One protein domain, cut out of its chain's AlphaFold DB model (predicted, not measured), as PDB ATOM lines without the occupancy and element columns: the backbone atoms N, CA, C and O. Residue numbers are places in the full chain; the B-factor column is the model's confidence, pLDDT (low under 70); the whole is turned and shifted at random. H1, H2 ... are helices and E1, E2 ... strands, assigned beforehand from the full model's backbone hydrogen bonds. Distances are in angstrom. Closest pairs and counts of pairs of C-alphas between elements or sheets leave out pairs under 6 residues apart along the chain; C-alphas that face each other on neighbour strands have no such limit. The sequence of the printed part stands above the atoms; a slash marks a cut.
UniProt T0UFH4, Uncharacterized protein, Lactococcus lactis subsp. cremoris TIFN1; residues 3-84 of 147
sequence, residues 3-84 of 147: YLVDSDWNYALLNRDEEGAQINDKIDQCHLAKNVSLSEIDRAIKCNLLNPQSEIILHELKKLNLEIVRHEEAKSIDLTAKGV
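Overview. This is residues 3 to 84 of the 147 residues of an uncharacterized protein of Lactococcus lactis subsp. cremoris TIFN1 (UniProt T0UFH4). One twisted antiparallel sheet makes the body: two strand hairpins, E1 with E2 and E4 with E5, side by side with E3 between them. The short helix H2 lies beside the E4 edge, the very short H1 sits beyond one end of the strands, and the long link of residues 22 to 45 loops round the E2 edge. The 82 printed residues hold five named strands and two named helices, in the chain order E1 E2 H1 E3 H2 E4 E5; the sheet's order is E2 E1 E3 E5 E4, and the class is mixed, helices and strands, with under half of the residues in named elements. The whole is compact, with a radius of gyration of the C-alphas of 12.9 A and spans of 35 by 29 by 20 A.

Arrangement. Begin at E3, residues 46 to 50, an inner strand. Beside it E1, residues 3 to 6, is antiparallel at 164 degrees, with N 4 and O 48 at 2.9 A. E2, residues 11 to 14, forms a hairpin with E1 and is an edge strand; look for N 5 and O 12 at 2.8 A. Beside E3 too, E5, residues 76 to 81, is antiparallel at 160 degrees, with N 79 and O 47 at 2.7 A. E4, residues 66 to 71, is the other edge strand, in a hairpin with E5; N 78 and O 69 are 2.8 A apart. H1, residues 18 to 21, only grazes the sheet; its closest C-alpha to E3 is that of Ala 21, 6.1 A from that of Leu 50. H2, residues 55 to 61, also only grazes it, and the closest C-alphas of H2 and E4, those of Leu 61 and Ile 68, are 7.9 A apart. H1 and H2 are apart. Two split strand-helix-strand units, same-way strands with another strand between them, are E2, H1, E3, its crossover left-handed, and E3, H2, E4, its crossover right-handed. Every O i to N i+4 pair of H2 is within hydrogen-bond range; H1 is too short for one.

Along the chain. Find C-alpha 3 at (4.852, -49.757, -35.209), where E1 begins its 9.9 A. E2 spans 10.0 A, H1 5.3 A, E3 12.7 A, H2 9.9 A and E4 15.9 A. E5 runs 16.8 A from C-alpha 76 at (9.815, -42.605, -32.349) to C-alpha 81 at (-4.097, -36.675, -39.645).

Size, cuts and confidence. The farthest C-alphas, those of Cys 30 and Lys 63, are 36.8 A apart. The link from H1 to E3 is long, with 24 residues; the others are tight. The printed part has no cut, and no printed residue is under 70 in pLDDT.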
ATOM      1  N   TYR A   3       5.933 -50.726 -35.283       95.31
ATOM      2  CA  TYR A   3       4.852 -49.757 -35.209       95.31
ATOM      3  C   TYR A   3       3.896 -50.044 -34.057       95.31
ATOM      4  O   TYR A   3       3.701 -51.194 -33.657       95.31
ATOM      5  N   LEU A   4       3.227 -48.981 -33.628       96.31
ATOM      6  CA  LEU A   4       1.976 -49.011 -32.887       96.31
ATOM      7  C   LEU A   4       0.934 -48.227 -33.690       96.31
ATOM      8  O   LEU A   4       1.171 -47.075 -34.041       96.31
ATOM      9  N   VAL A   5      -0.209 -48.836 -33.991       97.44
ATOM     10  CA  VAL A   5      -1.331 -48.161 -34.653       97.44
ATOM     11  C   VAL A   5      -2.565 -48.263 -33.775       97.44
ATOM     12  O   VAL A   5      -3.062 -49.361 -33.530       97.44
ATOM     13  N   ASP A   6      -3.066 -47.112 -33.347       96.06
ATOM     14  CA  ASP A   6      -4.273 -46.995 -32.535       96.06
ATOM     15  C   ASP A   6      -5.511 -46.913 -33.436       96.06
ATOM     16  O   ASP A   6      -5.531 -46.163 -34.419       96.06
ATOM     17  N   SER A   7      -6.557 -47.656 -33.077       94.88
ATOM     18  CA  SER A   7      -7.908 -47.543 -33.642       94.88
ATOM     19  C   SER A   7      -8.878 -47.003 -32.584       94.88
ATOM     20  O   SER A   7      -8.465 -46.563 -31.514       94.88
ATOM     21  N   ASP A   8     -10.181 -47.040 -32.865       92.94
ATOM     22  CA  ASP A   8     -11.233 -46.564 -31.958       92.94
ATOM     23  C   ASP A   8     -11.231 -47.286 -30.592       92.94
ATOM     24  O   ASP A   8     -11.682 -46.722 -29.595       92.94
ATOM     25  N   TRP A   9     -10.741 -48.532 -30.538       94.19
ATOM     26  CA  TRP A   9     -10.632 -49.313 -29.297       94.19
ATOM     27  C   TRP A   9      -9.415 -50.238 -29.278       94.19
ATOM     28  O   TRP A   9      -8.616 -50.212 -28.349       94.19
ATOM     29  N   ASN A  10      -9.281 -51.073 -30.311       96.56
ATOM     30  CA  ASN A  10      -8.153 -51.990 -30.454       96.56
ATOM     31  C   ASN A  10      -6.923 -51.273 -31.019       96.56
ATOM     32  O   ASN A  10      -7.012 -50.155 -31.527       96.56
ATOM     33  N   TYR A  11      -5.788 -51.954 -30.983       97.56
ATOM     34  CA  TYR A  11      -4.527 -51.450 -31.508       97.56
ATOM     35  C   TYR A  11      -3.802 -52.553 -32.274       97.56
ATOM     36  O   TYR A  11      -4.064 -53.733 -32.063       97.56
ATOM     37  N   ALA A  12      -2.890 -52.182 -33.165       97.88
ATOM     38  CA  ALA A  12      -1.960 -53.111 -33.793       97.88
ATOM     39  C   ALA A  12      -0.540 -52.744 -33.373       97.88
ATOM     40  O   ALA A  12      -0.065 -51.649 -33.674       97.88
ATOM     41  N   LEU A  13       0.142 -53.661 -32.694       96.75
ATOM     42  CA  LEU A  13       1.507 -53.478 -32.211       96.75
ATOM     43  C   LEU A  13       2.412 -54.569 -32.776       96.75
ATOM     44  O   LEU A  13       2.223 -55.757 -32.504       96.75
ATOM     45  N   LEU A  14       3.428 -54.138 -33.521       95.44
ATOM     46  CA  LEU A  14       4.579 -54.947 -33.893       95.44
ATOM     47  C   LEU A  14       5.831 -54.241 -33.381       95.44
ATOM     48  O   LEU A  14       6.306 -53.300 -34.014       95.44
ATOM     49  N   ASN A  15       6.375 -54.718 -32.263       93.50
ATOM     50  CA  ASN A  15       7.646 -54.244 -31.729       93.50
ATOM     51  C   ASN A  15       8.618 -55.415 -31.553       93.50
ATOM     52  O   ASN A  15       8.429 -56.267 -30.687       93.50
ATOM     53  N   ARG A  16       9.628 -55.489 -32.420       91.12
ATOM     54  CA  ARG A  16      10.669 -56.525 -32.407       91.12
ATOM     55  C   ARG A  16      11.907 -56.073 -31.630       91.12
ATOM     56  O   ARG A  16      12.698 -56.930 -31.253       91.12
ATOM     57  N   ASP A  17      12.053 -54.770 -31.382       87.62
ATOM     58  CA  ASP A  17      13.137 -54.160 -30.605       87.62
ATOM     59  C   ASP A  17      12.590 -53.472 -29.339       87.62
ATOM     60  O   ASP A  17      12.476 -52.244 -29.247       87.62
ATOM     61  N   GLU A  18      12.213 -54.289 -28.349       84.69
ATOM     62  CA  GLU A  18      11.681 -53.783 -27.076       84.69
ATOM     63  C   GLU A  18      12.722 -53.004 -26.270       84.69
ATOM     64  O   GLU A  18      12.369 -52.036 -25.598       84.69
ATOM     65  N   GLU A  19      14.006 -53.357 -26.378       83.81
ATOM     66  CA  GLU A  19      15.081 -52.601 -25.729       83.81
ATOM     67  C   GLU A  19      15.160 -51.164 -26.261       83.81
ATOM     68  O   GLU A  19      15.414 -50.239 -25.488       83.81
ATOM     69  N   GLY A  20      14.908 -50.966 -27.560       81.31
ATOM     70  CA  GLY A  20      14.906 -49.651 -28.190       81.31
ATOM     71  C   GLY A  20      13.668 -48.802 -27.885       81.31
ATOM     72  O   GLY A  20      13.818 -47.627 -27.554       81.31
ATOM     73  N   ALA A  21      12.460 -49.365 -28.015       81.25
ATOM     74  CA  ALA A  21      11.209 -48.592 -27.953       81.25
ATOM     75  C   ALA A  21      10.481 -48.617 -26.591       81.25
ATOM     76  O   ALA A  21       9.680 -47.719 -26.330       81.25
ATOM     77  N   GLN A  22      10.752 -49.599 -25.717       84.62
ATOM     78  CA  GLN A  22      10.229 -49.701 -24.340       84.62
ATOM     79  C   GLN A  22       8.742 -49.318 -24.190       84.62
ATOM     80  O   GLN A  22       8.379 -48.467 -23.360       84.62
ATOM     81  N   ILE A  23       7.885 -49.882 -25.045       88.00
ATOM     82  CA  ILE A  23       6.472 -49.498 -25.157       88.00
ATOM     83  C   ILE A  23       5.520 -50.634 -24.790       88.00
ATOM     84  O   ILE A  23       4.386 -50.348 -24.410       88.00
ATOM     85  N   ASN A  24       5.956 -51.899 -24.838       87.25
ATOM     86  CA  ASN A  24       5.047 -53.039 -24.701       87.25
ATOM     87  C   ASN A  24       4.295 -53.029 -23.358       87.25
ATOM     88  O   ASN A  24       3.094 -53.283 -23.341       87.25
ATOM     89  N   ASP A  25       4.957 -52.633 -22.267       86.81
ATOM     90  CA  ASP A  25       4.359 -52.576 -20.919       86.81
ATOM     91  C   ASP A  25       3.559 -51.284 -20.641       86.81
ATOM     92  O   ASP A  25       2.972 -51.098 -19.569       86.81
ATOM     93  N   LYS A  26       3.548 -50.344 -21.592       89.00
ATOM     94  CA  LYS A  26       2.841 -49.057 -21.474       89.00
ATOM     95  C   LYS A  26       1.491 -49.058 -22.187       89.00
ATOM     96  O   LYS A  26       0.676 -48.176 -21.929       89.00
ATOM     97  N   ILE A  27       1.250 -50.024 -23.070       91.88
ATOM     98  CA  ILE A  27       0.031 -50.111 -23.878       91.88
ATOM     99  C   ILE A  27      -0.955 -51.081 -23.240       91.88
ATOM    100  O   ILE A  27      -0.573 -52.154 -22.786       91.88
ATOM    101  N   ASP A  28      -2.232 -50.688 -23.221       93.25
ATOM    102  CA  ASP A  28      -3.347 -51.512 -22.742       93.25
ATOM    103  C   ASP A  28      -3.086 -52.169 -21.372       93.25
ATOM    104  O   ASP A  28      -3.325 -53.355 -21.157       93.25
ATOM    105  N   GLN A  29      -2.593 -51.379 -20.412       94.06
ATOM    106  CA  GLN A  29      -2.238 -51.854 -19.066       94.06
ATOM    107  C   GLN A  29      -3.421 -52.465 -18.301       94.06
ATOM    108  O   GLN A  29      -3.237 -53.249 -17.374       94.06
ATOM    109  N   CYS A  30      -4.647 -52.091 -18.672       94.62
ATOM    110  CA  CYS A  30      -5.867 -52.645 -18.094       94.62
ATOM    111  C   CYS A  30      -6.384 -53.882 -18.845       94.62
ATOM    112  O   CYS A  30      -7.377 -54.461 -18.406       94.62
ATOM    113  N   HIS A  31      -5.743 -54.277 -19.949       93.06
ATOM    114  CA  HIS A  31      -6.120 -55.413 -20.792       93.06
ATOM    115  C   HIS A  31      -7.590 -55.373 -21.241       93.06
ATOM    116  O   HIS A  31      -8.310 -56.374 -21.179       93.06
ATOM    117  N   LEU A  32      -8.057 -54.188 -21.642       96.19
ATOM    118  CA  LEU A  32      -9.431 -53.951 -22.096       96.19
ATOM    119  C   LEU A  32      -9.541 -53.932 -23.626       96.19
ATOM    120  O   LEU A  32     -10.632 -54.133 -24.171       96.19
ATOM    121  N   ALA A  33      -8.429 -53.682 -24.313       96.31
ATOM    122  CA  ALA A  33      -8.328 -53.710 -25.761       96.31
ATOM    123  C   ALA A  33      -7.735 -55.045 -26.243       96.31
ATOM    124  O   ALA A  33      -7.533 -55.997 -25.486       96.31
ATOM    125  N   LYS A  34      -7.520 -55.156 -27.555       96.81
ATOM    126  CA  LYS A  34      -6.816 -56.284 -28.164       96.81
ATOM    127  C   LYS A  34      -5.746 -55.775 -29.114       96.81
ATOM    128  O   LYS A  34      -6.021 -54.883 -29.917       96.81
ATOM    129  N   ASN A  35      -4.581 -56.419 -29.069       97.25
ATOM    130  CA  ASN A  35      -3.598 -56.336 -30.141       97.25
ATOM    131  C   ASN A  35      -4.098 -57.165 -31.337       97.25
ATOM    132  O   ASN A  35      -4.130 -58.397 -31.269       97.25
ATOM    133  N   VAL A  36      -4.538 -56.495 -32.398       97.62
ATOM    134  CA  VAL A  36      -5.041 -57.100 -33.639       97.62
ATOM    135  C   VAL A  36      -4.007 -56.972 -34.759       97.62
ATOM    136  O   VAL A  36      -3.042 -56.214 -34.657       97.62
ATOM    137  N   SER A  37      -4.181 -57.711 -35.857       97.12
ATOM    138  CA  SER A  37      -3.314 -57.516 -37.020       97.12
ATOM    139  C   SER A  37      -3.520 -56.125 -37.623       97.12
ATOM    140  O   SER A  37      -4.610 -55.556 -37.571       97.12
ATOM    141  N   LEU A  38      -2.486 -55.576 -38.266       96.88
ATOM    142  CA  LEU A  38      -2.595 -54.267 -38.918       96.88
ATOM    143  C   LEU A  38      -3.696 -54.238 -39.994       96.88
ATOM    144  O   LEU A  38      -4.344 -53.217 -40.175       96.88
ATOM    145  N   SER A  39      -3.945 -55.363 -40.669       96.31
ATOM    146  CA  SER A  39      -5.035 -55.514 -41.643       96.31
ATOM    147  C   SER A  39      -6.440 -55.450 -41.041       96.31
ATOM    148  O   SER A  39      -7.396 -55.254 -41.783       96.31
ATOM    149  N   GLU A  40      -6.583 -55.631 -39.727       96.94
ATOM    150  CA  GLU A  40      -7.861 -55.495 -39.016       96.94
ATOM    151  C   GLU A  40      -8.119 -54.053 -38.546       96.94
ATOM    152  O   GLU A  40      -9.210 -53.744 -38.066       96.94
ATOM    153  N   ILE A  41      -7.137 -53.156 -38.688       96.88
ATOM    154  CA  ILE A  41      -7.309 -51.734 -38.397       96.88
ATOM    155  C   ILE A  41      -7.998 -51.063 -39.589       96.88
ATOM    156  O   ILE A  41      -7.354 -50.657 -40.552       96.88
ATOM    157  N   ASP A  42      -9.321 -50.925 -39.505       92.56
ATOM    158  CA  ASP A  42     -10.126 -50.221 -40.516       92.56
ATOM    159  C   ASP A  42      -9.982 -48.689 -40.413       92.56
ATOM    160  O   ASP A  42      -9.930 -47.971 -41.412       92.56
ATOM    161  N   ARG A  43      -9.840 -48.170 -39.186       93.69
ATOM    162  CA  ARG A  43      -9.739 -46.731 -38.912       93.69
ATOM    163  C   ARG A  43      -8.573 -46.412 -37.983       93.69
ATOM    164  O   ARG A  43      -8.714 -46.422 -36.767       93.69
ATOM    165  N   ALA A  44      -7.425 -46.080 -38.563       94.44
ATOM    166  CA  ALA A  44      -6.282 -45.603 -37.792       94.44
ATOM    167  C   ALA A  44      -6.520 -44.170 -37.280       94.44
ATOM    168  O   ALA A  44      -6.826 -43.263 -38.059       94.44
ATOM    169  N   ILE A  45      -6.345 -43.963 -35.975       93.50
ATOM    170  CA  ILE A  45      -6.403 -42.650 -35.312       93.50
ATOM    171  C   ILE A  45      -5.002 -42.049 -35.209       93.50
ATOM    172  O   ILE A  45      -4.796 -40.865 -35.492       93.50
ATOM    173  N   LYS A  46      -4.034 -42.878 -34.817       94.12
ATOM    174  CA  LYS A  46      -2.630 -42.516 -34.646       94.12
ATOM    175  C   LYS A  46      -1.756 -43.689 -35.069       94.12
ATOM    176  O   LYS A  46      -2.094 -44.841 -34.820       94.12
ATOM    177  N   CYS A  47      -0.628 -43.390 -35.699       95.38
ATOM    178  CA  CYS A  47       0.430 -44.356 -35.950       95.38
ATOM    179  C   CYS A  47       1.722 -43.830 -35.329       95.38
ATOM    180  O   CYS A  47       2.108 -42.694 -35.581       95.38
ATOM    181  N   ASN A  48       2.385 -44.640 -34.518       94.25
ATOM    182  CA  ASN A  48       3.723 -44.380 -34.026       94.25
ATOM    183  C   ASN A  48       4.684 -45.356 -34.716       94.25
ATOM    184  O   ASN A  48       4.519 -46.574 -34.627       94.25
ATOM    185  N   LEU A  49       5.662 -44.817 -35.441       94.19
ATOM    186  CA  LEU A  49       6.764 -45.596 -35.993       94.19
ATOM    187  C   LEU A  49       7.850 -45.726 -34.930       94.19
ATOM    188  O   LEU A  49       8.392 -44.719 -34.468       94.19
ATOM    189  N   LEU A  50       8.184 -46.968 -34.591       92.75
ATOM    190  CA  LEU A  50       9.123 -47.306 -33.527       92.75
ATOM    191  C   LEU A  50      10.527 -47.502 -34.110       92.75
ATOM    192  O   LEU A  50      10.697 -48.207 -35.108       92.75
ATOM    193  N   ASN A  51      11.530 -46.875 -33.490       86.88
ATOM    194  CA  ASN A  51      12.939 -46.933 -33.891       86.88
ATOM    195  C   ASN A  51      13.181 -46.713 -35.404       86.88
ATOM    196  O   ASN A  51      13.883 -47.507 -36.041       86.88
ATOM    197  N   PRO A  52      12.616 -45.659 -36.030       84.56
ATOM    198  CA  PRO A  52      12.777 -45.438 -37.459       84.56
ATOM    199  C   PRO A  52      14.240 -45.099 -37.775       84.56
ATOM    200  O   PRO A  52      14.763 -44.067 -37.369       84.56
ATOM    201  N   GLN A  53      14.915 -45.970 -38.527       74.31
ATOM    202  CA  GLN A  53      16.365 -45.876 -38.757       74.31
ATOM    203  C   GLN A  53      16.772 -44.974 -39.934       74.31
ATOM    204  O   GLN A  53      17.959 -44.857 -40.233       74.31
ATOM    205  N   SER A  54      15.819 -44.379 -40.659       79.62
ATOM    206  CA  SER A  54      16.112 -43.716 -41.933       79.62
ATOM    207  C   SER A  54      15.444 -42.354 -42.077       79.62
ATOM    208  O   SER A  54      14.220 -42.250 -42.109       79.62
ATOM    209  N   GLU A  55      16.261 -41.324 -42.304       79.75
ATOM    210  CA  GLU A  55      15.817 -39.977 -42.698       79.75
ATOM    211  C   GLU A  55      15.008 -39.975 -44.008       79.75
ATOM    212  O   GLU A  55      14.182 -39.090 -44.239       79.75
ATOM    213  N   ILE A  56      15.178 -40.997 -44.855       84.88
ATOM    214  CA  ILE A  56      14.382 -41.170 -46.078       84.88
ATOM    215  C   ILE A  56      12.900 -41.340 -45.727       84.88
ATOM    216  O   ILE A  56      12.043 -40.783 -46.407       84.88
ATOM    217  N   ILE A  57      12.587 -42.044 -44.634       85.75
ATOM    218  CA  ILE A  57      11.203 -42.242 -44.183       85.75
ATOM    219  C   ILE A  57      10.572 -40.893 -43.846       85.75
ATOM    220  O   ILE A  57       9.484 -40.593 -44.327       85.75
ATOM    221  N   LEU A  58      11.271 -40.045 -43.088       84.81
ATOM    222  CA  LEU A  58      10.799 -38.697 -42.768       84.81
ATOM    223  C   LEU A  58      10.585 -37.854 -44.028       84.81
ATOM    224  O   LEU A  58       9.598 -37.124 -44.115       84.81
ATOM    225  N   HIS A  59      11.482 -37.955 -45.009       88.56
ATOM    226  CA  HIS A  59      11.336 -37.240 -46.272       88.56
ATOM    227  C   HIS A  59      10.079 -37.669 -47.047       88.56
ATOM    228  O   HIS A  59       9.350 -36.809 -47.539       88.56
ATOM    229  N   GLU A  60       9.794 -38.970 -47.130       91.31
ATOM    230  CA  GLU A  60       8.588 -39.472 -47.799       91.31
ATOM    231  C   GLU A  60       7.311 -39.138 -47.021       91.31
ATOM    232  O   GLU A  60       6.331 -38.689 -47.613       91.31
ATOM    233  N   LEU A  61       7.326 -39.266 -45.690       91.38
ATOM    234  CA  LEU A  61       6.180 -38.925 -44.844       91.38
ATOM    235  C   LEU A  61       5.785 -37.453 -44.982       91.38
ATOM    236  O   LEU A  61       4.597 -37.147 -45.041       91.38
ATOM    237  N   LYS A  62       6.759 -36.542 -45.116       89.56
ATOM    238  CA  LYS A  62       6.506 -35.105 -45.333       89.56
ATOM    239  C   LYS A  62       5.761 -34.796 -46.636       89.56
ATOM    240  O   LYS A  62       5.243 -33.691 -46.779       89.56
ATOM    241  N   LYS A  63       5.700 -35.734 -47.588       93.50
ATOM    242  CA  LYS A  63       4.904 -35.595 -48.820       93.50
ATOM    243  C   LYS A  63       3.426 -35.929 -48.599       93.50
ATOM    244  O   LYS A  63       2.600 -35.616 -49.453       93.50
ATOM    245  N   LEU A  64       3.090 -36.574 -47.483       93.00
ATOM    246  CA  LEU A  64       1.729 -36.957 -47.125       93.00
ATOM    247  C   LEU A  64       1.032 -35.841 -46.340       93.00
ATOM    248  O   LEU A  64       1.660 -34.988 -45.714       93.00
ATOM    249  N   ASN A  65      -0.300 -35.861 -46.348       93.00
ATOM    250  CA  ASN A  65      -1.119 -34.900 -45.612       93.00
ATOM    251  C   ASN A  65      -1.276 -35.311 -44.134       93.00
ATOM    252  O   ASN A  65      -2.377 -35.632 -43.684       93.00
ATOM    253  N   LEU A  66      -0.161 -35.320 -43.405       92.88
ATOM    254  CA  LEU A  66      -0.058 -35.775 -42.017       92.88
ATOM    255  C   LEU A  66       0.500 -34.677 -41.108       92.88
ATOM    256  O   LEU A  66       1.229 -33.792 -41.556       92.88
ATOM    257  N   GLU A  67       0.176 -34.770 -39.824       91.62
ATOM    258  CA  GLU A  67       0.962 -34.155 -38.759       91.62
ATOM    259  C   GLU A  67       2.049 -35.155 -38.345       91.62
ATOM    260  O   GLU A  67       1.770 -36.348 -38.194       91.62
ATOM    261  N   ILE A  68       3.290 -34.686 -38.205       91.50
ATOM    262  CA  ILE A  68       4.452 -35.536 -37.929       91.50
ATOM    263  C   ILE A  68       5.197 -34.945 -36.738       91.50
ATOM    264  O   ILE A  68       5.722 -33.836 -36.834       91.50
ATOM    265  N   VAL A  69       5.282 -35.696 -35.641       89.44
ATOM    266  CA  VAL A  69       6.042 -35.305 -34.445       89.44
ATOM    267  C   VAL A  69       7.130 -36.339 -34.201       89.44
ATOM    268  O   VAL A  69       6.845 -37.519 -34.026       89.44
ATOM    269  N   ARG A  70       8.391 -35.905 -34.225       87.62
ATOM    270  CA  ARG A  70       9.544 -36.760 -33.933       87.62
ATOM    271  C   ARG A  70       9.909 -36.608 -32.463       87.62
ATOM    272  O   ARG A  70      10.075 -35.488 -32.005       87.62
ATOM    273  N   HIS A  71      10.085 -37.730 -31.779       84.69
ATOM    274  CA  HIS A  71      10.532 -37.794 -30.391       84.69
ATOM    275  C   HIS A  71      11.944 -38.371 -30.368       84.69
ATOM    276  O   HIS A  71      12.120 -39.579 -30.537       84.69
ATOM    277  N   GLU A  72      12.954 -37.518 -30.200       79.06
ATOM    278  CA  GLU A  72      14.361 -37.947 -30.264       79.06
ATOM    279  C   GLU A  72      14.722 -38.905 -29.122       79.06
ATOM    280  O   GLU A  72      15.326 -39.951 -29.359       79.06
ATOM    281  N   GLU A  73      14.304 -38.593 -27.891       76.81
ATOM    282  CA  GLU A  73      14.603 -39.420 -26.714       76.81
ATOM    283  C   GLU A  73      13.931 -40.794 -26.796       76.81
ATOM    284  O   GLU A  73      14.567 -41.819 -26.553       76.81
ATOM    285  N   ALA A  74      12.660 -40.818 -27.203       76.38
ATOM    286  CA  ALA A  74      11.876 -42.042 -27.349       76.38
ATOM    287  C   ALA A  74      12.120 -42.772 -28.682       76.38
ATOM    288  O   ALA A  74      11.454 -43.771 -28.948       76.38
ATOM    289  N   LYS A  75      13.015 -42.254 -29.542       84.38
ATOM    290  CA  LYS A  75      13.329 -42.787 -30.879       84.38
ATOM    291  C   LYS A  75      12.082 -43.191 -31.666       84.38
ATOM    292  O   LYS A  75      12.008 -44.279 -32.238       84.38
ATOM    293  N   SER A  76      11.087 -42.314 -31.693       88.50
ATOM    294  CA  SER A  76       9.815 -42.605 -32.349       88.50
ATOM    295  C   SER A  76       9.300 -41.431 -33.163       88.50
ATOM    296  O   SER A  76       9.713 -40.283 -32.984       88.50
ATOM    297  N   ILE A  77       8.412 -41.732 -34.107       92.00
ATOM    298  CA  ILE A  77       7.716 -40.724 -34.903       92.00
ATOM    299  C   ILE A  77       6.220 -40.962 -34.762       92.00
ATOM    300  O   ILE A  77       5.713 -41.997 -35.185       92.00
ATOM    301  N   ASP A  78       5.520 -39.972 -34.228       92.56
ATOM    302  CA  ASP A  78       4.068 -39.913 -34.227       92.56
ATOM    303  C   ASP A  78       3.552 -39.369 -35.558       92.56
ATOM    304  O   ASP A  78       4.023 -38.345 -36.060       92.56
ATOM    305  N   LEU A  79       2.536 -40.039 -36.085       94.38
ATOM    306  CA  LEU A  79       1.800 -39.690 -37.286       94.38
ATOM    307  C   LEU A  79       0.317 -39.593 -36.939       94.38
ATOM    308  O   LEU A  79      -0.299 -40.571 -36.501       94.38
ATOM    309  N   THR A  80      -0.270 -38.427 -37.181       93.94
ATOM    310  CA  THR A  80      -1.720 -38.214 -37.107       93.94
ATOM    311  C   THR A  80      -2.211 -37.528 -38.376       93.94
ATOM    312  O   THR A  80      -1.428 -37.074 -39.217       93.94
ATOM    313  N   ALA A  81      -3.531 -37.468 -38.563       92.81
ATOM    314  CA  ALA A  81      -4.097 -36.675 -39.645       92.81
ATOM    315  C   ALA A  81      -3.683 -35.200 -39.495       92.81
ATOM    316  O   ALA A  81      -3.599 -34.676 -38.382       92.81
ATOM    317  N   LYS A  82      -3.431 -34.518 -40.617       91.56
ATOM    318  CA  LYS A  82      -3.010 -33.114 -40.594       91.56
ATOM    319  C   LYS A  82      -3.968 -32.252 -39.771       91.56
ATOM    320  O   LYS A  82      -5.180 -32.296 -39.978       91.56
ATOM    321  N   GLY A  83      -3.407 -31.432 -38.884       90.25
ATOM    322  CA  GLY A  83      -4.184 -30.552 -38.014       90.25
ATOM    323  C   GLY A  83      -4.848 -31.260 -36.831       90.25
ATOM    324  O   GLY A  83      -5.590 -30.608 -36.104       90.25
ATOM    325  N   VAL A  84      -4.587 -32.551 -36.599       90.75
ATOM    326  CA  VAL A  84      -5.018 -33.266 -35.390       90.75
ATOM    327  C   VAL A  84      -3.885 -33.250 -34.364       90.75
ATOM    328  O   VAL A  84      -2.924 -34.011 -34.470       90.75
TER     329      VAL A  84